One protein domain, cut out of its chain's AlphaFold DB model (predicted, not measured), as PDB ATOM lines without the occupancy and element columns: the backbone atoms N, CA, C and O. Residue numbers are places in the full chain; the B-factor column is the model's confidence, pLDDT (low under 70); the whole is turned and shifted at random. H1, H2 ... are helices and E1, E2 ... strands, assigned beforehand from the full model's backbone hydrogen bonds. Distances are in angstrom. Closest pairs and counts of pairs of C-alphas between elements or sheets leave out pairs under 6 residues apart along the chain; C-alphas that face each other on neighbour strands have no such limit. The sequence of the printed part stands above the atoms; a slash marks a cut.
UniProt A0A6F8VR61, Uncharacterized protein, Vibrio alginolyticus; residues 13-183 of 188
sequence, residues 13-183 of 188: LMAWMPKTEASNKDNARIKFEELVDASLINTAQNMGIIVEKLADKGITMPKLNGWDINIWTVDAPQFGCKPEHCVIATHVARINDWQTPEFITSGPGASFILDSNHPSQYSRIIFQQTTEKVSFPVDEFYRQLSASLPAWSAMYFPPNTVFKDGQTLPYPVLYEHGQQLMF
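AT A GLANCE: This is residues 13 to 183 of the 188 residues of an uncharacterized protein of Vibrio alginolyticus (UniProt A0A6F8VR61). Two strongly twisted antiparallel sheets meet where E7 comes beside the start of E1, making one curved wall, and the long helix H1 lies over one face of both. The shorter H3 crosses near the last residues of H1 and covers the E8 to E10 part of the larger sheet. The printed part has 171 residues with three named helices and ten named strands, in the order E1 H1 E2 H2 E3 E4 E5 E6 E7 H3 E8 E9 E10; the sheet orders are E5 E6 E1 E8 E9 E10 and E2 E3 E4 E7. The class is mixed, helices and strands, and the whole is compact, with a radius of gyration of the C-alphas of 15.9 A and spans of 45 by 40 by 30 A.

HOW THE PARTS SIT: The larger sheet holds E5, residues 95 to 100, E6, 109 to 114, E1, 13 to 18, E8, 153 to 157, E9, 173 to 176, and E10, 179 to 182. Pairing is staggered: E1 pairs with E8 over residues 13 to 15, N 14 to O 154 at 2.9 A, and with E6 over residues 15 to 18, N 17 to O 112 at 2.9 A. E8, E9 and E10 form a meander, each strand the antiparallel neighbour of the one before; N 155 and O 175 are 3.0 A apart, N 181 and O 174 2.8 A. H1, residues 25 to 46, is on this sheet at a height of 10.2 A, and H3, residues 138 to 148, on the same face at 8.4 A: two layers, helices on one face of a sheet. H1 touches H3 with residues 39 to 46 alone, at a steep tilt of 59 degrees, opposite ways; the closest C-alphas are those of Ser 39 and Ser 148, 4.9 A. The second sheet holds E2, residues 50 to 53, E3, 70 to 75, E4, 86 to 91, and E7, 124 to 129, with N 72 to O 88 at 2.8 A and N 89 to O 126 at 2.8 A. H1 is also on it, over E3 and E4, at a height of 9.7 A, along the strands at 3 degrees to E3 on the local plane. H2, residues 54 to 57, only grazes it. In H1 and H3 every O i to N i+4 pair is within hydrogen-bond range; H2 is too short for one.

IN THESE COORDINATES: E1 begins at C-alpha 13, (597.917, 339.514, 294.490). H1 runs 31.0 A to C-alpha 46, (603.547, 322.901, 283.157). E3, E4 and E7 measure 16.6, 16.8 and 16.5 A, and H3 15.2 A. E10 ends at C-alpha 182, (600.626, 328.535, 306.378).

THE WHOLE: The C-alphas farthest apart, those of Thr 20 and Glu 132, are 46.4 A apart. The printed part has no cut. The links H2 to E3 and E8 to E9 are long. Mean pLDDT of the printed part is 92.3, and residue 183 is under 70.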
ATOM      1  N   LEU A  13     596.601 339.565 295.115       96.44
ATOM      2  CA  LEU A  13     597.917 339.514 294.490       96.44
ATOM      3  C   LEU A  13     598.725 340.714 294.988       96.44
ATOM      4  O   LEU A  13     598.329 341.859 294.767       96.44
ATOM      5  N   MET A  14     599.845 340.437 295.642       95.19
ATOM      6  CA  MET A  14     600.773 341.432 296.174       95.19
ATOM      7  C   MET A  14     602.103 341.310 295.452       95.19
ATOM      8  O   MET A  14     602.530 340.207 295.108       95.19
ATOM      9  N   ALA A  15     602.756 342.437 295.201       95.69
ATOM     10  CA  ALA A  15     604.030 342.444 294.506       95.69
ATOM     11  C   ALA A  15     604.804 343.743 294.726       95.69
ATOM     12  O   ALA A  15     604.195 344.790 294.945       95.69
ATOM     13  N   TRP A  16     606.131 343.667 294.602       96.19
ATOM     14  CA  TRP A  16     607.074 344.772 294.787       96.19
ATOM     15  C   TRP A  16     608.040 344.872 293.600       96.19
ATOM     16  O   TRP A  16     609.221 344.557 293.714       96.19
ATOM     17  N   MET A  17     607.537 345.314 292.445       95.88
ATOM     18  CA  MET A  17     608.340 345.488 291.232       95.88
ATOM     19  C   MET A  17     609.407 346.574 291.451       95.88
ATOM     20  O   MET A  17     609.032 347.726 291.702       95.88
ATOM     21  N   PRO A  18     610.710 346.267 291.300       94.62
ATOM     22  CA  PRO A  18     611.766 347.263 291.436       94.62
ATOM     23  C   PRO A  18     611.550 348.461 290.507       94.62
ATOM     24  O   PRO A  18     611.158 348.311 289.351       94.62
ATOM     25  N   LYS A  19     611.858 349.672 290.981       94.56
ATOM     26  CA  LYS A  19     611.731 350.910 290.184       94.56
ATOM     27  C   LYS A  19     612.517 350.900 288.872       94.56
ATOM     28  O   LYS A  19     612.172 351.644 287.964       94.56
ATOM     29  N   THR A  20     613.557 350.080 288.766       93.12
ATOM     30  CA  THR A  20     614.349 349.902 287.540       93.12
ATOM     31  C   THR A  20     613.589 349.167 286.437       93.12
ATOM     32  O   THR A  20     613.940 349.304 285.270       93.12
ATOM     33  N   GLU A  21     612.541 348.419 286.786       94.19
ATOM     34  CA  GLU A  21     611.759 347.625 285.840       94.19
ATOM     35  C   GLU A  21     610.704 348.447 285.102       94.19
ATOM     36  O   GLU A  21     610.199 347.990 284.086       94.19
ATOM     37  N   ALA A  22     610.345 349.651 285.551       96.19
ATOM     38  CA  ALA A  22     609.322 350.455 284.884       96.19
ATOM     39  C   ALA A  22     609.614 351.953 284.969       96.19
ATOM     40  O   ALA A  22     610.117 352.458 285.967       96.19
ATOM     41  N   SER A  23     609.249 352.695 283.927       95.12
ATOM     42  CA  SER A  23     609.502 354.143 283.874       95.12
ATOM     43  C   SER A  23     608.524 354.962 284.725       95.12
ATOM     44  O   SER A  23     608.856 356.057 285.176       95.12
ATOM     45  N   ASN A  24     607.308 354.456 284.945       96.00
ATOM     46  CA  ASN A  24     606.244 355.094 285.722       96.00
ATOM     47  C   ASN A  24     605.162 354.066 286.122       96.00
ATOM     48  O   ASN A  24     605.254 352.892 285.769       96.00
ATOM     49  N   LYS A  25     604.127 354.508 286.851       96.12
ATOM     50  CA  LYS A  25     603.035 353.649 287.357       96.12
ATOM     51  C   LYS A  25     602.201 352.996 286.256       96.12
ATOM     52  O   LYS A  25     601.801 351.848 286.418       96.12
ATOM     53  N   ASP A  26     601.953 353.700 285.155       94.44
ATOM     54  CA  ASP A  26     601.159 353.164 284.046       94.44
ATOM     55  C   ASP A  26     601.929 352.064 283.316       94.44
ATOM     56  O   ASP A  26     601.387 350.990 283.058       94.44
ATOM     57  N   ASN A  27     603.222 352.293 283.069       96.50
ATOM     58  CA  ASN A  27     604.114 351.278 282.528       96.50
ATOM     59  C   ASN A  27     604.260 350.083 283.482       96.50
ATOM     60  O   ASN A  27     604.208 348.945 283.027       96.50
ATOM     61  N   ALA A  28     604.370 350.321 284.793       97.31
ATOM     62  CA  ALA A  28     604.412 349.255 285.790       97.31
ATOM     63  C   ALA A  28     603.130 348.412 285.778       97.31
ATOM     64  O   ALA A  28     603.217 347.190 285.815       97.31
ATOM     65  N   ARG A  29     601.946 349.035 285.667       96.12
ATOM     66  CA  ARG A  29     600.663 348.314 285.575       96.12
ATOM     67  C   ARG A  29     600.635 347.367 284.379       96.12
ATOM     68  O   ARG A  29     600.308 346.200 284.554       96.12
ATOM     69  N   ILE A  30     601.012 347.864 283.198       95.94
ATOM     70  CA  ILE A  30     601.080 347.057 281.970       95.94
ATOM     71  C   ILE A  30     602.041 345.882 282.173       95.94
ATOM     72  O   ILE A  30     601.670 344.740 281.928       95.94
ATOM     73  N   LYS A  31     603.231 346.134 282.727       97.81
ATOM     74  CA  LYS A  31     604.202 345.073 283.016       97.81
ATOM     75  C   LYS A  31     603.694 344.051 284.032       97.81
ATOM     76  O   LYS A  31     603.967 342.867 283.883       97.81
ATOM     77  N   PHE A  32     602.951 344.465 285.060       97.69
ATOM     78  CA  PHE A  32     602.312 343.523 285.982       97.69
ATOM     79  C   PHE A  32     601.288 342.637 285.266       97.69
ATOM     80  O   PHE A  32     601.260 341.438 285.524       97.69
ATOM     81  N   GLU A  33     600.468 343.201 284.374       97.00
ATOM     82  CA  GLU A  33     599.514 342.429 283.565       97.00
ATOM     83  C   GLU A  33     600.241 341.420 282.670       97.00
ATOM     84  O   GLU A  33     599.928 340.234 282.719       97.00
ATOM     85  N   GLU A  34     601.276 341.855 281.948       97.50
ATOM     86  CA  GLU A  34     602.107 340.989 281.100       97.50
ATOM     87  C   GLU A  34     602.762 339.849 281.896       97.50
ATOM     88  O   GLU A  34     602.784 338.703 281.445       97.50
ATOM     89  N   LEU A  35     603.265 340.136 283.101       97.88
ATOM     90  CA  LEU A  35     603.870 339.132 283.978       97.88
ATOM     91  C   LEU A  35     602.843 338.121 284.490       97.88
ATOM     92  O   LEU A  35     603.141 336.929 284.539       97.88
ATOM     93  N   VAL A  36     601.640 338.571 284.857       98.00
ATOM     94  CA  VAL A  36     600.546 337.680 285.268       98.00
ATOM     95  C   VAL A  36     600.127 336.783 284.105       98.00
ATOM     96  O   VAL A  36     600.019 335.572 284.287       98.00
ATOM     97  N   ASP A  37     599.950 337.352 282.915       98.12
ATOM     98  CA  ASP A  37     599.559 336.621 281.712       98.12
ATOM     99  C   ASP A  37     600.610 335.565 281.334       98.12
ATOM    100  O   ASP A  37     600.283 334.388 281.162       98.12
ATOM    101  N   ALA A  38     601.889 335.948 281.288       98.31
ATOM    102  CA  ALA A  38     602.988 335.027 281.006       98.31
ATOM    103  C   ALA A  38     603.089 333.908 282.058       98.31
ATOM    104  O   ALA A  38     603.307 332.745 281.711       98.31
ATOM    105  N   SER A  39     602.882 334.237 283.337       98.44
ATOM    106  CA  SER A  39     602.914 333.259 284.429       98.44
ATOM    107  C   SER A  39     601.758 332.264 284.343       98.44
ATOM    108  O   SER A  39     601.960 331.076 284.594       98.44
ATOM    109  N   LEU A  40     600.563 332.716 283.950       98.38
ATOM    110  CA  LEU A  40     599.414 331.842 283.706       98.38
ATOM    111  C   LEU A  40     599.662 330.889 282.537       98.38
ATOM    112  O   LEU A  40     599.393 329.697 282.668       98.38
ATOM    113  N   ILE A  41     600.212 331.389 281.428       98.38
ATOM    114  CA  ILE A  41     600.547 330.565 280.259       98.38
ATOM    115  C   ILE A  41     601.590 329.502 280.631       98.38
ATOM    116  O   ILE A  41     601.397 328.327 280.327       98.38
ATOM    117  N   ASN A  42     602.658 329.887 281.337       98.31
ATOM    118  CA  ASN A  42     603.692 328.954 281.794       98.31
ATOM    119  C   ASN A  42     603.115 327.900 282.759       98.31
ATOM    120  O   ASN A  42     603.331 326.702 282.598       98.31
ATOM    121  N   THR A  43     602.292 328.331 283.719       98.44
ATOM    122  CA  THR A  43     601.595 327.427 284.648       98.44
ATOM    123  C   THR A  43     600.726 326.420 283.905       98.44
ATOM    124  O   THR A  43     600.773 325.226 284.198       98.44
ATOM    125  N   ALA A  44     599.960 326.886 282.917       98.00
ATOM    126  CA  ALA A  44     599.093 326.033 282.122       98.00
ATOM    127  C   ALA A  44     599.890 324.970 281.352       98.00
ATOM    128  O   ALA A  44     599.553 323.786 281.406       98.00
ATOM    129  N   GLN A  45     600.997 325.375 280.723       97.75
ATOM    130  CA  GLN A  45     601.917 324.466 280.037       97.75
ATOM    131  C   GLN A  45     602.488 323.407 280.988       97.75
ATOM    132  O   GLN A  45     602.432 322.218 280.676       97.75
ATOM    133  N   ASN A  46     602.965 323.814 282.168       97.12
ATOM    134  CA  ASN A  46     603.547 322.901 283.157       97.12
ATOM    135  C   ASN A  46     602.533 321.890 283.704       97.12
ATOM    136  O   ASN A  46     602.893 320.756 284.013       97.12
ATOM    137  N   MET A  47     601.263 322.284 283.800       96.81
ATOM    138  CA  MET A  47     600.178 321.417 284.262       96.81
ATOM    139  C   MET A  47     599.516 320.605 283.139       96.81
ATOM    140  O   MET A  47     598.612 319.814 283.412       96.81
ATOM    141  N   GLY A  48     599.920 320.801 281.879       97.06
ATOM    142  CA  GLY A  48     599.280 320.157 280.730       97.06
ATOM    143  C   GLY A  48     597.803 320.541 280.575       97.06
ATOM    144  O   GLY A  48     596.977 319.695 280.230       97.06
ATOM    145  N   ILE A  49     597.458 321.794 280.877       97.00
ATOM    146  CA  ILE A  49     596.114 322.361 280.702       97.00
ATOM    147  C   ILE A  49     596.149 323.473 279.653       97.00
ATOM    148  O   ILE A  49     597.200 324.055 279.381       97.00
ATOM    149  N   ILE A  50     594.996 323.792 279.071       97.62
ATOM    150  CA  ILE A  50     594.876 324.881 278.099       97.62
ATOM    151  C   ILE A  50     594.194 326.064 278.778       97.62
ATOM    152  O   ILE A  50     593.175 325.908 279.453       97.62
ATOM    153  N   VAL A  51     594.754 327.257 278.576       97.88
ATOM    154  CA  VAL A  51     594.142 328.522 278.984       97.88
ATOM    155  C   VAL A  51     594.036 329.455 277.789       97.88
ATOM    156  O   VAL A  51     594.963 329.549 276.989       97.88
ATOM    157  N   GLU A  52     592.917 330.161 277.669       97.75
ATOM    158  CA  GLU A  52     592.706 331.141 276.599       97.75
ATOM    159  C   GLU A  52     592.138 332.435 277.174       97.75
ATOM    160  O   GLU A  52     591.110 332.422 277.853       97.75
ATOM    161  N   LYS A  53     592.781 333.567 276.880       97.69
ATOM    162  CA  LYS A  53     592.312 334.886 277.306       97.69
ATOM    163  C   LYS A  53     591.155 335.335 276.418       97.69
ATOM    164  O   LYS A  53     591.284 335.404 275.198       97.69
ATOM    165  N   LEU A  54     590.020 335.691 277.014       96.69
ATOM    166  CA  LEU A  54     588.840 336.108 276.250       96.69
ATOM    167  C   LEU A  54     589.059 337.421 275.482       96.69
ATOM    168  O   LEU A  54     588.505 337.591 274.396       96.69
ATOM    169  N   ALA A  55     589.889 338.324 276.011       95.12
ATOM    170  CA  ALA A  55     590.235 339.580 275.344       95.12
ATOM    171  C   ALA A  55     590.901 339.351 273.973       95.12
ATOM    172  O   ALA A  55     590.582 340.051 273.013       95.12
ATOM    173  N   ASP A  56     591.734 338.313 273.845       95.38
ATOM    174  CA  ASP A  56     592.440 337.976 272.599       95.38
ATOM    175  C   ASP A  56     591.483 337.464 271.510       95.38
ATOM    176  O   ASP A  56     591.800 337.481 270.322       95.38
ATOM    177  N   LYS A  57     590.265 337.068 271.904       94.00
ATOM    178  CA  LYS A  57     589.162 336.699 271.006       94.00
ATOM    179  C   LYS A  57     588.274 337.893 270.629       94.00
ATOM    180  O   LYS A  57     587.198 337.705 270.068       94.00
ATOM    181  N   GLY A  58     588.692 339.118 270.957       94.38
ATOM    182  CA  GLY A  58     587.940 340.344 270.683       94.38
ATOM    183  C   GLY A  58     586.743 340.570 271.611       94.38
ATOM    184  O   GLY A  58     585.872 341.379 271.296       94.38
ATOM    185  N   ILE A  59     586.670 339.861 272.744       95.44
ATOM    186  CA  ILE A  59     585.595 340.037 273.726       95.44
ATOM    187  C   ILE A  59     585.943 341.209 274.646       95.44
ATOM    188  O   ILE A  59     587.006 341.239 275.265       95.44
ATOM    189  N   THR A  60     585.020 342.160 274.785       95.06
ATOM    190  CA  THR A  60     585.167 343.284 275.719       95.06
ATOM    191  C   THR A  60     585.129 342.794 277.162       95.06
ATOM    192  O   THR A  60     584.145 342.189 277.594       95.06
ATOM    193  N   MET A  61     586.183 343.085 277.922       95.69
ATOM    194  CA  MET A  61     586.272 342.701 279.328       95.69
ATOM    195  C   MET A  61     585.489 343.662 280.233       95.69
ATOM    196  O   MET A  61     585.423 344.867 279.966       95.69
ATOM    197  N   PRO A  62     584.871 343.156 281.316       94.44
ATOM    198  CA  PRO A  62     584.248 344.018 282.306       94.44
ATOM    199  C   PRO A  62     585.319 344.826 283.038       94.44
ATOM    200  O   PRO A  62     586.400 344.324 283.333       94.44
ATOM    201  N   LYS A  63     584.991 346.072 283.383       93.25
ATOM    202  CA  LYS A  63     585.896 346.958 284.118       93.25
ATOM    203  C   LYS A  63     585.559 347.010 285.596       93.25
ATOM    204  O   LYS A  63     584.393 347.110 285.974       93.25
ATOM    205  N   LEU A  64     586.591 347.051 286.427       88.81
ATOM    206  CA  LEU A  64     586.500 347.358 287.845       88.81
ATOM    207  C   LEU A  64     587.412 348.543 288.152       88.81
ATOM    208  O   LEU A  64     588.611 348.504 287.908       88.81
ATOM    209  N   ASN A  65     586.827 349.626 288.668       88.25
ATOM    210  CA  ASN A  65     587.540 350.880 288.947       88.25
ATOM    211  C   ASN A  65     588.325 351.445 287.742       88.25
ATOM    212  O   ASN A  65     589.325 352.129 287.921       88.25
ATOM    213  N   GLY A  66     587.862 351.176 286.518       89.44
ATOM    214  CA  GLY A  66     588.475 351.675 285.283       89.44
ATOM    215  C   GLY A  66     589.474 350.727 284.614       89.44
ATOM    216  O   GLY A  66     589.834 350.987 283.467       89.44
ATOM    217  N   TRP A  67     589.853 349.622 285.264       91.12
ATOM    218  CA  TRP A  67     590.761 348.606 284.714       91.12
ATOM    219  C   TRP A  67     590.014 347.327 284.353       91.12
ATOM    220  O   TRP A  67     589.005 347.000 284.979       91.12
ATOM    221  N   ASP A  68     590.491 346.620 283.333       93.94
ATOM    222  CA  ASP A  68     589.854 345.395 282.861       93.94
ATOM    223  C   ASP A  68     590.035 344.257 283.876       93.94
ATOM    224  O   ASP A  68     591.103 344.063 284.459       93.94
ATOM    225  N   ILE A  69     588.973 343.481 284.082       95.69
ATOM    226  CA  ILE A  69     589.067 342.147 284.665       95.69
ATOM    227  C   ILE A  69     589.275 341.190 283.496       95.69
ATOM    228  O   ILE A  69     588.333 340.885 282.763       95.69
ATOM    229  N   ASN A  70     590.504 340.718 283.322       96.75
ATOM    230  CA  ASN A  70     590.813 339.727 282.303       96.75
ATOM    231  C   ASN A  70     590.236 338.373 282.718       96.75
ATOM    232  O   ASN A  70     590.423 337.920 283.849       96.75
ATOM    233  N   ILE A  71     589.542 337.723 281.790       97.31
ATOM    234  CA  ILE A  71     588.956 336.401 281.990       97.31
ATOM    235  C   ILE A  71     589.670 335.419 281.070       97.31
ATOM    236  O   ILE A  71     589.794 335.664 279.869       97.31
ATOM    237  N   TRP A  72     590.103 334.306 281.645       98.06
ATOM    238  CA  TRP A  72     590.710 333.187 280.943       98.06
ATOM    239  C   TRP A  72     589.810 331.970 281.069       98.06
ATOM    240  O   TRP A  72     589.419 331.627 282.182       98.06
ATOM    241  N   THR A  73     589.491 331.305 279.965       97.50
ATOM    242  CA  THR A  73     588.840 329.990 280.013       97.50
ATOM    243  C   THR A  73     589.879 328.913 280.262       97.50
ATOM    244  O   THR A  73     590.992 329.015 279.748       97.50
ATOM    245  N   VAL A  74     589.513 327.883 281.021       97.44
ATOM    246  CA  VAL A  74     590.387 326.742 281.315       97.44
ATOM    247  C   VAL A  74     589.782 325.476 280.720       97.44
ATOM    248  O   VAL A  74     588.657 325.110 281.061       97.44
ATOM    249  N   ASP A  75     590.538 324.793 279.865       96.75
ATOM    250  CA  ASP A  75     590.226 323.440 279.407       96.75
ATOM    251  C   ASP A  75     591.192 322.453 280.068       96.75
ATOM    252  O   ASP A  75     592.399 322.450 279.807       96.75
ATOM    253  N   ALA A  76     590.653 321.650 280.981       95.25
ATOM    254  CA  ALA A  76     591.383 320.598 281.673       95.25
ATOM    255  C   ALA A  76     590.437 319.429 282.002       95.25
ATOM    256  O   ALA A  76     590.053 319.236 283.167       95.25
ATOM    257  N   PRO A  77     590.023 318.633 280.998       92.38
ATOM    258  CA  PRO A  77     589.041 317.568 281.180       92.38
ATOM    259  C   PRO A  77     589.479 316.516 282.202       92.38
ATOM    260  O   PRO A  77     588.641 315.977 282.925       92.38
ATOM    261  N   GLN A  78     590.791 316.277 282.328       91.25
ATOM    262  CA  GLN A  78     591.386 315.395 283.338       91.25
ATOM    263  C   GLN A  78     591.066 315.826 284.777       91.25
ATOM    264  O   GLN A  78     591.071 315.003 285.687       91.25
ATOM    265  N   PHE A  79     590.735 317.103 284.970       90.62
ATOM    266  CA  PHE A  79     590.355 317.687 286.248       90.62
ATOM    267  C   PHE A  79     588.875 318.088 286.306       90.62
ATOM    268  O   PHE A  79     588.473 318.859 287.180       90.62
ATOM    269  N   GLY A  80     588.042 317.568 285.396       89.25
ATOM    270  CA  GLY A  80     586.605 317.861 285.349       89.25
ATOM    271  C   GLY A  80     586.289 319.303 284.947       89.25
ATOM    272  O   GLY A  80     585.248 319.836 285.328       89.25
ATOM    273  N   CYS A  81     587.198 319.940 284.214       92.06
ATOM    274  CA  CYS A  81     587.182 321.363 283.940       92.06
ATOM    275  C   CYS A  81     587.062 321.592 282.432       92.06
ATOM    276  O   CYS A  81     587.868 321.071 281.663       92.06
ATOM    277  N   LYS A  82     586.030 322.327 282.017       93.25
ATOM    278  CA  LYS A  82     585.772 322.685 280.619       93.25
ATOM    279  C   LYS A  82     585.663 324.207 280.484       93.25
ATOM    280  O   LYS A  82     585.238 324.841 281.459       93.25
ATOM    281  N   PRO A  83     585.948 324.787 279.303       93.25
ATOM    282  CA  PRO A  83     585.932 326.236 279.086       93.25
ATOM    283  C   PRO A  83     584.657 326.950 279.549       93.25
ATOM    284  O   PRO A  83     584.723 328.073 280.041       93.25
ATOM    285  N   GLU A  84     583.495 326.307 279.430       91.00
ATOM    286  CA  GLU A  84     582.193 326.856 279.822       91.00
ATOM    287  C   GLU A  84     581.950 326.910 281.343       91.00
ATOM    288  O   GLU A  84     581.032 327.597 281.801       91.00
ATOM    289  N   HIS A  85     582.745 326.191 282.137       90.88
ATOM    290  CA  HIS A  85     582.539 326.045 283.582       90.88
ATOM    291  C   HIS A  85     583.751 326.420 284.426       90.88
ATOM    292  O   HIS A  85     583.643 326.477 285.652       90.88
ATOM    293  N   CYS A  86     584.892 326.667 283.792       94.88
ATOM    294  CA  CYS A  86     586.130 326.977 284.471       94.88
ATOM    295  C   CYS A  86     586.769 328.243 283.932       94.88
ATOM    296  O   CYS A  86     587.112 328.332 282.750       94.88
ATOM    297  N   VAL A  87     586.989 329.194 284.834       96.31
ATOM    298  CA  VAL A  87     587.605 330.468 284.492       96.31
ATOM    299  C   VAL A  87     588.659 330.880 285.505       96.31
ATOM    300  O   VAL A  87     588.549 330.596 286.698       96.31
ATOM    301  N   ILE A  88     589.660 331.610 285.027       97.62
ATOM    302  CA  ILE A  88     590.578 332.380 285.860       97.62
ATOM    303  C   ILE A  88     590.288 333.856 285.604       97.62
ATOM    304  O   ILE A  88     590.367 334.327 284.471       97.62
ATOM    305  N   ALA A  89     589.943 334.589 286.655       97.00
ATOM    306  CA  ALA A  89     589.780 336.033 286.611       97.00
ATOM    307  C   ALA A  89     591.038 336.701 287.173       97.00
ATOM    308  O   ALA A  89     591.409 336.453 288.325       97.00
ATOM    309  N   THR A  90     591.666 337.574 286.388       97.44
ATOM    310  CA  THR A  90     592.778 338.415 286.838       97.44
ATOM    311  C   THR A  90     592.398 339.883 286.784       97.44
ATOM    312  O   THR A  90     591.646 340.336 285.925       97.44
ATOM    313  N   HIS A  91     592.888 340.641 287.754       95.88
ATOM    314  CA  HIS A  91     592.687 342.080 287.820       95.88
ATOM    315  C   HIS A  91     593.939 342.698 288.427       95.88
ATOM    316  O   HIS A  91     594.281 342.384 289.569       95.88
ATOM    317  N   VAL A  92     594.610 343.559 287.666       95.62
ATOM    318  CA  VAL A  92     595.716 344.385 288.151       95.62
ATOM    319  C   VAL A  92     595.160 345.781 288.387       95.62
ATOM    320  O   VAL A  92     594.792 346.494 287.458       95.62
ATOM    321  N   ALA A  93     595.037 346.138 289.659       91.25
ATOM    322  CA  ALA A  93     594.441 347.395 290.071       91.25
ATOM    323  C   ALA A  93     595.480 348.531 290.081       91.25
ATOM    324  O   ALA A  93     596.503 348.516 289.392       91.25
ATOM    325  N   ARG A  94     595.198 349.543 290.896       89.50
ATOM    326  CA  ARG A  94     596.047 350.707 291.117       89.50
ATOM    327  C   ARG A  94     597.469 350.320 291.547       89.50
ATOM    328  O   ARG A  94     597.654 349.538 292.474       89.50
ATOM    329  N   ILE A  95     598.451 350.991 290.943       94.81
ATOM    330  CA  ILE A  95     599.869 350.899 291.306       94.81
ATOM    331  C   ILE A  95     600.254 352.053 292.235       94.81
ATOM    332  O   ILE A  95     599.967 353.217 291.943       94.81
ATOM    333  N   ASN A  96     600.945 351.744 293.331       93.62
ATOM    334  CA  ASN A  96     601.479 352.737 294.266       93.62
ATOM    335  C   ASN A  96     603.010 352.679 294.335       93.62
ATOM    336  O   ASN A  96     603.622 351.710 293.899       93.62
ATOM    337  N   ASP A  97     603.625 353.735 294.865       94.75
ATOM    338  CA  ASP A  97     605.056 353.743 295.184       94.75
ATOM    339  C   ASP A  97     605.239 353.294 296.630       94.75
ATOM    340  O   ASP A  97     604.505 353.760 297.504       94.75
ATOM    341  N   TRP A  98     606.215 352.428 296.889       93.50
ATOM    342  CA  TRP A  98     606.561 352.023 298.251       93.50
ATOM    343  C   TRP A  98     607.996 351.484 298.333       93.50
ATOM    344  O   TRP A  98     608.754 351.537 297.363       93.50
ATOM    345  N   GLN A  99     608.368 350.977 299.506       91.00
ATOM    346  CA  GLN A  99     609.607 350.239 299.734       91.00
ATOM    347  C   GLN A  99     609.339 348.735 299.754       91.00
ATOM    348  O   GLN A  99     608.423 348.269 300.426       91.00
ATOM    349  N   THR A 100     610.150 347.963 299.045       89.94
ATOM    350  CA  THR A 100     610.167 346.504 299.168       89.94
ATOM    351  C   THR A 100     610.487 346.128 300.619       89.94
ATOM    352  O   THR A 100     611.468 346.644 301.161       89.94
ATOM    353  N   PRO A 101     609.675 345.284 301.275       85.75
ATOM    354  CA  PRO A 101     609.977 344.775 302.603       85.75
ATOM    355  C   PRO A 101     611.239 343.910 302.615       85.75
ATOM    356  O   PRO A 101     611.554 343.250 301.629       85.75
ATOM    357  N   GLU A 102     611.920 343.845 303.760       84.81
ATOM    358  CA  GLU A 102     613.161 343.068 303.914       84.81
ATOM    359  C   GLU A 102     612.985 341.563 303.680       84.81
ATOM    360  O   GLU A 102     613.927 340.894 303.268       84.81
ATOM    361  N   PHE A 103     611.787 341.026 303.928       78.38
ATOM    362  CA  PHE A 103     611.502 339.599 303.766       78.38
ATOM    363  C   PHE A 103     611.337 339.164 302.301       78.38
ATOM    364  O   PHE A 103     611.251 337.970 302.030       78.38
ATOM    365  N   ILE A 104     611.284 340.101 301.350       82.88
ATOM    366  CA  ILE A 104     611.223 339.776 299.924       82.88
ATOM    367  C   ILE A 104     612.634 339.487 299.405       82.88
ATOM    368  O   ILE A 104     613.565 340.242 299.672       82.88
ATOM    369  N   THR A 105     612.797 338.421 298.616       72.06
ATOM    370  CA  THR A 105     614.117 337.907 298.194       72.06
ATOM    371  C   THR A 105     614.968 338.883 297.385       72.06
ATOM    372  O   THR A 105     616.189 338.753 297.376       72.06
ATOM    373  N   SER A 106     614.365 339.881 296.732       70.62
ATOM    374  CA  SER A 106     615.100 340.961 296.058       70.62
ATOM    375  C   SER A 106     615.741 341.966 297.025       70.62
ATOM    376  O   SER A 106     616.491 342.834 296.584       70.62
ATOM    377  N   GLY A 107     615.450 341.862 298.325       70.62
ATOM    378  CA  GLY A 107     615.885 342.796 299.354       70.62
ATOM    379  C   GLY A 107     615.108 344.118 299.345       70.62
ATOM    380  O   GLY A 107     614.279 344.365 298.459       70.62
ATOM    381  N   PRO A 108     615.357 344.985 300.342       80.31
ATOM    382  CA  PRO A 108     614.700 346.279 300.441       80.31
ATOM    383  C   PRO A 108     615.113 347.220 299.303       80.31
ATOM    384  O   PRO A 108     616.263 347.233 298.863       80.31
ATOM    385  N   GLY A 109     614.180 348.054 298.840       88.75
ATOM    386  CA  GLY A 109     614.433 349.019 297.769       88.75
ATOM    387  C   GLY A 109     613.167 349.684 297.239       88.75
ATOM    388  O   GLY A 109     612.057 349.208 297.476       88.75
ATOM    389  N   ALA A 110     613.322 350.787 296.505       94.44
ATOM    390  CA  ALA A 110     612.189 351.522 295.954       94.44
ATOM    391  C   ALA A 110     611.466 350.707 294.869       94.44
ATOM    392  O   ALA A 110     612.094 350.250 293.909       94.44
ATOM    393  N   SER A 111     610.142 350.605 294.989       96.06
ATOM    394  CA  SER A 111     609.322 349.739 294.140       96.06
ATOM    395  C   SER A 111     607.985 350.355 293.755       96.06
ATOM    396  O   SER A 111     607.442 351.232 294.434       96.06
ATOM    397  N   PHE A 112     607.449 349.865 292.645       97.12
ATOM    398  CA  PHE A 112     606.030 349.924 292.334       97.12
ATOM    399  C   PHE A 112     605.343 348.722 292.976       97.12
ATOM    400  O   PHE A 112     605.818 347.596 292.833       97.12
ATOM    401  N   ILE A 113     604.236 348.949 293.680       95.62
ATOM    402  CA  ILE A 113     603.569 347.892 294.439       95.62
ATOM    403  C   ILE A 113     602.147 347.611 293.976       95.62
ATOM    404  O   ILE A 113     601.405 348.526 293.602       95.62
ATOM    405  N   LEU A 114     601.773 346.336 294.089       95.25
ATOM    406  CA  LEU A 114     600.385 345.892 294.155       95.25
ATOM    407  C   LEU A 114     599.987 345.825 295.630       95.25
ATOM    408  O   LEU A 114     600.322 344.871 296.331       95.25
ATOM    409  N   ASP A 115     599.321 346.874 296.108       89.00
ATOM    410  CA  ASP A 115     598.842 346.961 297.489       89.00
ATOM    411  C   ASP A 115     597.517 346.194 297.657       89.00
ATOM    412  O   ASP A 115     596.603 346.305 296.834       89.00
ATOM    413  N   SER A 116     597.396 345.430 298.741       88.50
ATOM    414  CA  SER A 116     596.185 344.694 299.116       88.50
ATOM    415  C   SER A 116     595.290 345.455 300.103       88.50
ATOM    416  O   SER A 116     594.120 345.095 300.276       88.50
ATOM    417  N   ASN A 117     595.795 346.530 300.720       84.75
ATOM    418  CA  ASN A 117     595.138 347.235 301.820       84.75
ATOM    419  C   ASN A 117     593.980 348.148 301.367       84.75
ATOM    420  O   ASN A 117     593.106 348.495 302.157       84.75
ATOM    421  N   HIS A 118     593.913 348.528 300.084       84.38
ATOM    422  CA  HIS A 118     592.849 349.421 299.616       84.38
ATOM    423  C   HIS A 118     591.484 348.711 299.563       84.38
ATOM    424  O   HIS A 118     591.363 347.701 298.871       84.38
ATOM    425  N   PRO A 119     590.402 349.242 300.164       76.31
ATOM    426  CA  PRO A 119     589.131 348.526 300.349       76.31
ATOM    427  C   PRO A 119     588.459 348.048 299.054       76.31
ATOM    428  O   PRO A 119     587.743 347.056 299.079       76.31
ATOM    429  N   SER A 120     588.706 348.688 297.912       78.00
ATOM    430  CA  SER A 120     588.099 348.297 296.627       78.00
ATOM    431  C   SER A 120     589.059 348.219 295.437       78.00
ATOM    432  O   SER A 120     588.641 347.783 294.368       78.00
ATOM    433  N   GLN A 121     590.324 348.622 295.594       87.31
ATOM    434  CA  GLN A 121     591.285 348.789 294.490       87.31
ATOM    435  C   GLN A 121     592.520 347.937 294.765       87.31
ATOM    436  O   GLN A 121     593.586 348.457 295.071       87.31
ATOM    437  N   TYR A 122     592.342 346.623 294.694       91.00
ATOM    438  CA  TYR A 122     593.397 345.647 294.929       91.00
ATOM    439  C   TYR A 122     593.470 344.660 293.765       91.00
ATOM    440  O   TYR A 122     592.477 344.401 293.067       91.00
ATOM    441  N   SER A 123     594.670 344.134 293.553       95.69
ATOM    442  CA  SER A 123     594.933 343.146 292.514       95.69
ATOM    443  C   SER A 123     594.583 341.747 292.998       95.69
ATOM    444  O   SER A 123     594.681 341.450 294.188       95.69
ATOM    445  N   ARG A 124     594.159 340.873 292.086       94.88
ATOM    446  CA  ARG A 124     593.734 339.508 292.423       94.88
ATOM    447  C   ARG A 124     593.824 338.572 291.228       94.88
ATOM    448  O   ARG A 124     593.646 338.998 290.089       94.88
ATOM    449  N   ILE A 125     594.032 337.295 291.534       96.88
ATOM    450  CA  ILE A 125     593.921 336.166 290.612       96.88
ATOM    451  C   ILE A 125     593.016 335.141 291.290       96.88
ATOM    452  O   ILE A 125     593.297 334.715 292.408       96.88
ATOM    453  N   ILE A 126     591.905 334.779 290.652       95.25
ATOM    454  CA  ILE A 126     590.902 333.874 291.224       95.25
ATOM    455  C   ILE A 126     590.562 332.809 290.192       95.25
ATOM    456  O   ILE A 126     590.226 333.144 289.061       95.25
ATOM    457  N   PHE A 127     590.625 331.543 290.593       95.50
ATOM    458  CA  PHE A 127     590.091 330.429 289.824       95.50
ATOM    459  C   PHE A 127     588.658 330.152 290.284       95.50
ATOM    460  O   PHE A 127     588.374 330.165 291.483       95.50
ATOM    461  N   GLN A 128     587.761 329.890 289.341       92.00
ATOM    462  CA  GLN A 128     586.384 329.522 289.625       92.00
ATOM    463  C   GLN A 128     585.966 328.342 288.752       92.00
ATOM    464  O   GLN A 128     586.085 328.391 287.531       92.00
ATOM    465  N   GLN A 129     585.418 327.315 289.403       88.50
ATOM    466  CA  GLN A 129     584.778 326.162 288.780       88.50
ATOM    467  C   GLN A 129     583.300 326.150 289.188       88.50
ATOM    468  O   GLN A 129     582.987 326.228 290.374       88.50
ATOM    469  N   THR A 130     582.388 326.089 288.219       83.12
ATOM    470  CA  THR A 130     580.930 326.162 288.450       83.12
ATOM    471  C   THR A 130     580.216 324.813 288.322       83.12
ATOM    472  O   THR A 130     578.991 324.767 288.249       83.12
ATOM    473  N   THR A 131     580.961 323.706 288.317       76.81
ATOM    474  CA  THR A 131     580.413 322.341 288.278       76.81
ATOM    475  C   THR A 131     580.121 321.794 289.676       76.81
ATOM    476  O   THR A 131     580.792 322.147 290.642       76.81
ATOM    477  N   GLU A 132     579.168 320.861 289.783       70.56
ATOM    478  CA  GLU A 132     578.793 320.225 291.061       70.56
ATOM    479  C   GLU A 132     579.943 319.440 291.709       70.56
ATOM    480  O   GLU A 132     580.060 319.384 292.932       70.56
ATOM    481  N   LYS A 133     580.817 318.844 290.890       75.06
ATOM    482  CA  LYS A 133     582.028 318.164 291.353       75.06
ATOM    483  C   LYS A 133     583.232 319.071 291.129       75.06
ATOM    484  O   LYS A 133     583.603 319.318 289.984       75.06
ATOM    485  N   VAL A 134     583.835 319.538 292.219       76.06
ATOM    486  CA  VAL A 134     585.101 320.281 292.199       76.06
ATOM    487  C   VAL A 134     586.245 319.272 292.234       76.06
ATOM    488  O   VAL A 134     586.380 318.502 293.184       76.06
ATOM    489  N   SER A 135     587.041 319.245 291.170       86.00
ATOM    490  CA  SER A 135     588.189 318.336 291.026       86.00
ATOM    491  C   SER A 135     589.439 319.018 290.483       86.00
ATOM    492  O   SER A 135     590.476 318.368 290.367       86.00
ATOM    493  N   PHE A 136     589.366 320.313 290.169       91.62
ATOM    494  CA  PHE A 136     590.542 321.069 289.772       91.62
ATOM    495  C   PHE A 136     591.539 321.178 290.935       91.62
ATOM    496  O   PHE A 136     591.127 321.517 292.050       91.62
ATOM    497  N   PRO A 137     592.840 320.901 290.718       93.38
ATOM    498  CA  PRO A 137     593.845 320.932 291.774       93.38
ATOM    499  C   PRO A 137     594.266 322.382 292.066       93.38
ATOM    500  O   PRO A 137     595.376 322.803 291.755       93.38
ATOM    501  N   VAL A 138     593.357 323.166 292.658       93.94
ATOM    502  CA  VAL A 138     593.519 324.614 292.906       93.94
ATOM    503  C   VAL A 138     594.791 324.922 293.699       93.94
ATOM    504  O   VAL A 138     595.530 325.841 293.359       93.94
ATOM    505  N   ASP A 139     595.070 324.133 294.731       94.31
ATOM    506  CA  ASP A 139     596.275 324.270 295.546       94.31
ATOM    507  C   ASP A 139     597.579 324.043 294.749       94.31
ATOM    508  O   ASP A 139     598.550 324.786 294.899       94.31
ATOM    509  N   GLU A 140     597.607 323.043 293.862       95.31
ATOM    510  CA  GLU A 140     598.751 322.802 292.975       95.31
ATOM    511  C   GLU A 140     598.892 323.906 291.927       95.31
ATOM    512  O   GLU A 140     599.995 324.409 291.718       95.31
ATOM    513  N   PHE A 141     597.775 324.334 291.336       96.94
ATOM    514  CA  PHE A 141     597.737 325.445 290.394       96.94
ATOM    515  C   PHE A 141     598.328 326.719 290.999       96.94
ATOM    516  O   PHE A 141     599.191 327.343 290.385       96.94
ATOM    517  N   TYR A 142     597.936 327.089 292.222       97.50
ATOM    518  CA  TYR A 142     598.472 328.290 292.863       97.50
ATOM    519  C   TYR A 142     599.941 328.172 293.268       97.50
ATOM    520  O   TYR A 142     600.646 329.181 293.208       97.50
ATOM    521  N   ARG A 143     600.441 326.974 293.599       96.94
ATOM    522  CA  ARG A 143     601.891 326.752 293.736       96.94
ATOM    523  C   ARG A 143     602.620 326.952 292.408       96.94
ATOM    524  O   ARG A 143     603.569 327.720 292.346       96.94
ATOM    525  N   GLN A 144     602.180 326.296 291.339       98.06
ATOM    526  CA  GLN A 144     602.821 326.413 290.021       98.06
ATOM    527  C   GLN A 144     602.799 327.863 289.508       98.06
ATOM    528  O   GLN A 144     603.796 328.369 288.984       98.06
ATOM    529  N   LEU A 145     601.693 328.569 289.758       98.38
ATOM    530  CA  LEU A 145     601.564 329.985 289.444       98.38
ATOM    531  C   LEU A 145     602.505 330.853 290.277       98.38
ATOM    532  O   LEU A 145     603.185 331.704 289.710       98.38
ATOM    533  N   SER A 146     602.610 330.633 291.591       97.50
ATOM    534  CA  SER A 146     603.545 331.400 292.425       97.50
ATOM    535  C   SER A 146     605.013 331.112 292.110       97.50
ATOM    536  O   SER A 146     605.851 331.979 292.341       97.50
ATOM    537  N   ALA A 147     605.335 329.929 291.576       96.88
ATOM    538  CA  ALA A 147     606.669 329.604 291.068       96.88
ATOM    539  C   ALA A 147     606.989 330.317 289.745       96.88
ATOM    540  O   ALA A 147     608.146 330.631 289.481       96.88
ATOM    541  N   SER A 148     605.968 330.555 288.917       97.56
ATOM    542  CA  SER A 148     606.107 331.230 287.620       97.56
ATOM    543  C   SER A 148     606.127 332.755 287.743       97.56
ATOM    544  O   SER A 148     606.707 333.433 286.897       97.56
ATOM    545  N   LEU A 149     605.493 333.292 288.788       97.00
ATOM    546  CA  LEU A 149     605.488 334.719 289.081       97.00
ATOM    547  C   LEU A 149     606.872 335.211 289.556       97.00
ATOM    548  O   LEU A 149     607.669 334.436 290.090       97.00
ATOM    549  N   PRO A 150     607.169 336.517 289.419       94.62
ATOM    550  CA  PRO A 150     608.414 337.091 289.915       94.62
ATOM    551  C   PRO A 150     608.631 336.841 291.406       94.62
ATOM    552  O   PRO A 150     607.693 336.890 292.203       94.62
ATOM    553  N   ALA A 151     609.898 336.694 291.801       92.44
ATOM    554  CA  ALA A 151     610.261 336.398 293.183       92.44
ATOM    555  C   ALA A 151     609.859 337.504 294.190       92.44
ATOM    556  O   ALA A 151     609.805 337.298 295.398       92.44
ATOM    557  N   TRP A 152     609.522 338.692 293.707       93.88
ATOM    558  CA  TRP A 152     608.995 339.784 294.518       93.88
ATOM    559  C   TRP A 152     607.463 339.815 294.569       93.88
ATOM    560  O   TRP A 152     606.883 340.878 294.764       93.88
ATOM    561  N   SER A 153     606.783 338.685 294.368       95.00
ATOM    562  CA  SER A 153     605.322 338.586 294.413       95.00
ATOM    563  C   SER A 153     604.838 337.507 295.376       95.00
ATOM    564  O   SER A 153     605.545 336.543 295.663       95.00
ATOM    565  N   ALA A 154     603.613 337.681 295.863       94.62
ATOM    566  CA  ALA A 154     602.933 336.714 296.704       94.62
ATOM    567  C   ALA A 154     601.422 336.743 296.447       94.62
ATOM    568  O   ALA A 154     600.836 337.795 296.167       94.62
ATOM    569  N   MET A 155     600.773 335.588 296.578       96.12
ATOM    570  CA  MET A 155     599.316 335.474 296.491       96.12
ATOM    571  C   MET A 155     598.737 335.065 297.836       96.12
ATOM    572  O   MET A 155     599.072 334.007 298.362       96.12
ATOM    573  N   TYR A 156     597.849 335.888 298.380       95.00
ATOM    574  CA  TYR A 156     597.116 335.600 299.606       95.00
ATOM    575  C   TYR A 156     595.715 335.091 299.286       95.00
ATOM    576  O   TYR A 156     595.014 335.687 298.463       95.00
ATOM    577  N   PHE A 157     595.284 334.056 300.003       94.56
ATOM    578  CA  PHE A 157     593.923 333.543 299.959       94.56
ATOM    579  C   PHE A 157     593.358 333.391 301.376       94.56
ATOM    580  O   PHE A 157     594.019 332.812 302.243       94.56
ATOM    581  N   PRO A 158     592.136 333.889 301.635       92.19
ATOM    582  CA  PRO A 158     591.496 333.758 302.938       92.19
ATOM    583  C   PRO A 158     591.015 332.316 303.187       92.19
ATOM    584  O   PRO A 158     590.935 331.517 302.245       92.19
ATOM    585  N   PRO A 159     590.630 331.978 304.432       91.38
ATOM    586  CA  PRO A 159     590.019 330.691 304.745       91.38
ATOM    587  C   PRO A 159     588.885 330.314 303.794       91.38
ATOM    588  O   PRO A 159     588.111 331.163 303.351       91.38
ATOM    589  N   ASN A 160     588.752 329.018 303.544       89.50
ATOM    590  CA  ASN A 160     587.681 328.396 302.774       89.50
ATOM    591  C   ASN A 160     587.613 328.802 301.289       89.50
ATOM    592  O   ASN A 160     586.584 328.594 300.649       89.50
ATOM    593  N   THR A 161     588.690 329.365 300.723       89.00
ATOM    594  CA  THR A 161     588.738 329.746 299.294       89.00
ATOM    595  C   THR A 161     589.613 328.854 298.424       89.00
ATOM    596  O   THR A 161     589.383 328.772 297.221       89.00
ATOM    597  N   VAL A 162     590.584 328.154 299.012       90.31
ATOM    598  CA  VAL A 162     591.437 327.195 298.302       90.31
ATOM    599  C   VAL A 162     590.950 325.783 298.574       90.31
ATOM    600  O   VAL A 162     590.702 325.423 299.726       90.31
ATOM    601  N   PHE A 163     590.857 324.981 297.516       87.31
ATOM    602  CA  PHE A 163     590.468 323.578 297.577       87.31
ATOM    603  C   PHE A 163     591.688 322.658 297.462       87.31
ATOM    604  O   PHE A 163     592.527 322.832 296.576       87.31
ATOM    605  N   LYS A 164     591.766 321.668 298.352       84.81
ATOM    606  CA  LYS A 164     592.826 320.663 298.424       84.81
ATOM    607  C   LYS A 164     592.238 319.338 298.908       84.81
ATOM    608  O   LYS A 164     591.479 319.319 299.870       84.81
ATOM    609  N   ASP A 165     592.563 318.242 298.227       82.81
ATOM    610  CA  ASP A 165     592.165 316.880 298.617       82.81
ATOM    611  C   ASP A 165     590.658 316.704 298.899       82.81
ATOM    612  O   ASP A 165     590.248 315.974 299.800       82.81
ATOM    613  N   GLY A 166     589.802 317.382 298.130       78.69
ATOM    614  CA  GLY A 166     588.350 317.262 298.290       78.69
ATOM    615  C   GLY A 166     587.731 318.213 299.322       78.69
ATOM    616  O   GLY A 166     586.513 318.188 299.499       78.69
ATOM    617  N   GLN A 167     588.527 319.046 299.997       85.38
ATOM    618  CA  GLN A 167     588.060 319.969 301.031       85.38
ATOM    619  C   GLN A 167     588.627 321.374 300.839       85.38
ATOM    620  O   GLN A 167     589.677 321.579 300.236       85.38
ATOM    621  N   THR A 168     587.934 322.375 301.374       88.81
ATOM    622  CA  THR A 168     588.482 323.727 301.445       88.81
ATOM    623  C   THR A 168     589.428 323.857 302.634       88.81
ATOM    624  O   THR A 168     589.121 323.370 303.721       88.81
ATOM    625  N   LEU A 169     590.542 324.565 302.463       89.38
ATOM    626  CA  LEU A 169     591.469 324.839 303.560       89.38
ATOM    627  C   LEU A 169     590.819 325.779 304.593       89.38
ATOM    628  O   LEU A 169     590.393 326.873 304.218       89.38
ATOM    629  N   PRO A 170     590.756 325.414 305.889       90.19
ATOM    630  CA  PRO A 170     590.047 326.200 306.905       90.19
ATOM    631  C   PRO A 170     590.849 327.402 307.433       90.19
ATOM    632  O   PRO A 170     590.389 328.116 308.320       90.19
ATOM    633  N   TYR A 171     592.053 327.629 306.910       89.31
ATOM    634  CA  TYR A 171     592.989 328.673 307.323       89.31
ATOM    635  C   TYR A 171     593.442 329.499 306.111       89.31
ATOM    636  O   TYR A 171     593.359 329.009 304.980       89.31
ATOM    637  N   PRO A 172     593.909 330.747 306.313       91.81
ATOM    638  CA  PRO A 172     594.477 331.517 305.218       91.81
ATOM    639  C   PRO A 172     595.769 330.870 304.720       91.81
ATOM    640  O   PRO A 172     596.512 330.257 305.491       91.81
ATOM    641  N   VAL A 173     596.062 331.054 303.439       93.44
ATOM    642  CA  VAL A 173     597.304 330.586 302.822       93.44
ATOM    643  C   VAL A 173     597.962 331.701 302.029       93.44
ATOM    644  O   VAL A 173     597.291 332.553 301.441       93.44
ATOM    645  N   LEU A 174     599.289 331.683 302.028       94.31
ATOM    646  CA  LEU A 174     600.117 332.523 301.181       94.31
ATOM    647  C   LEU A 174     600.875 331.613 300.215       94.31
ATOM    648  O   LEU A 174     601.401 330.584 300.629       94.31
ATOM    649  N   TYR A 175     600.931 331.977 298.941       95.50
ATOM    650  CA  TYR A 175     601.759 331.292 297.958       95.50
ATOM    651  C   TYR A 175     602.904 332.193 297.515       95.50
ATOM    652  O   TYR A 175     602.660 333.294 297.015       95.50
ATOM    653  N   GLU A 176     604.129 331.690 297.643       93.00
ATOM    654  CA  GLU A 176     605.356 332.336 297.172       93.00
ATOM    655  C   GLU A 176     606.309 331.280 296.604       93.00
ATOM    656  O   GLU A 176     606.522 330.235 297.210       93.00
ATOM    657  N   HIS A 177     606.838 331.519 295.403       91.31
ATOM    658  CA  HIS A 177     607.916 330.733 294.771       91.31
ATOM    659  C   HIS A 177     607.669 329.216 294.764       91.31
ATOM    660  O   HIS A 177     608.562 328.420 295.054       91.31
ATOM    661  N   GLY A 178     606.443 328.786 294.467       93.88
ATOM    662  CA  GLY A 178     606.086 327.366 294.455       93.88
ATOM    663  C   GLY A 178     605.707 326.783 295.810       93.88
ATOM    664  O   GLY A 178     605.274 325.633 295.876       93.88
ATOM    665  N   GLN A 179     605.822 327.549 296.890       92.25
ATOM    666  CA  GLN A 179     605.509 327.104 298.240       92.25
ATOM    667  C   GLN A 179     604.124 327.576 298.669       92.25
ATOM    668  O   GLN A 179     603.693 328.682 298.353       92.25
ATOM    669  N   GLN A 180     603.430 326.708 299.404       92.56
ATOM    670  CA  GLN A 180     602.241 327.059 300.171       92.56
ATOM    671  C   GLN A 180     602.694 327.329 301.609       92.56
ATOM    672  O   GLN A 180     603.035 326.396 302.336       92.56
ATOM    673  N   LEU A 181     602.684 328.589 302.023       89.06
ATOM    674  CA  LEU A 181     602.952 328.985 303.395       89.06
ATOM    675  C   LEU A 181     601.654 329.036 304.198       89.06
ATOM    676  O   LEU A 181     600.613 329.517 303.737       89.06
ATOM    677  N   MET A 182     601.728 328.524 305.423       77.38
ATOM    678  CA  MET A 182     600.626 328.535 306.378       77.38
ATOM    679  C   MET A 182     600.876 329.616 307.421       77.38
ATOM    680  O   MET A 182     601.984 329.738 307.945       77.38
ATOM    681  N   PHE A 183     599.832 330.362 307.769       68.75
ATOM    682  CA  PHE A 183     599.877 331.244 308.927       68.75
ATOM    683  C   PHE A 183     599.763 330.379 310.182       68.75
ATOM    684  O   PHE A 183     598.674 329.947 310.554       68.75
TER     685      PHE A 183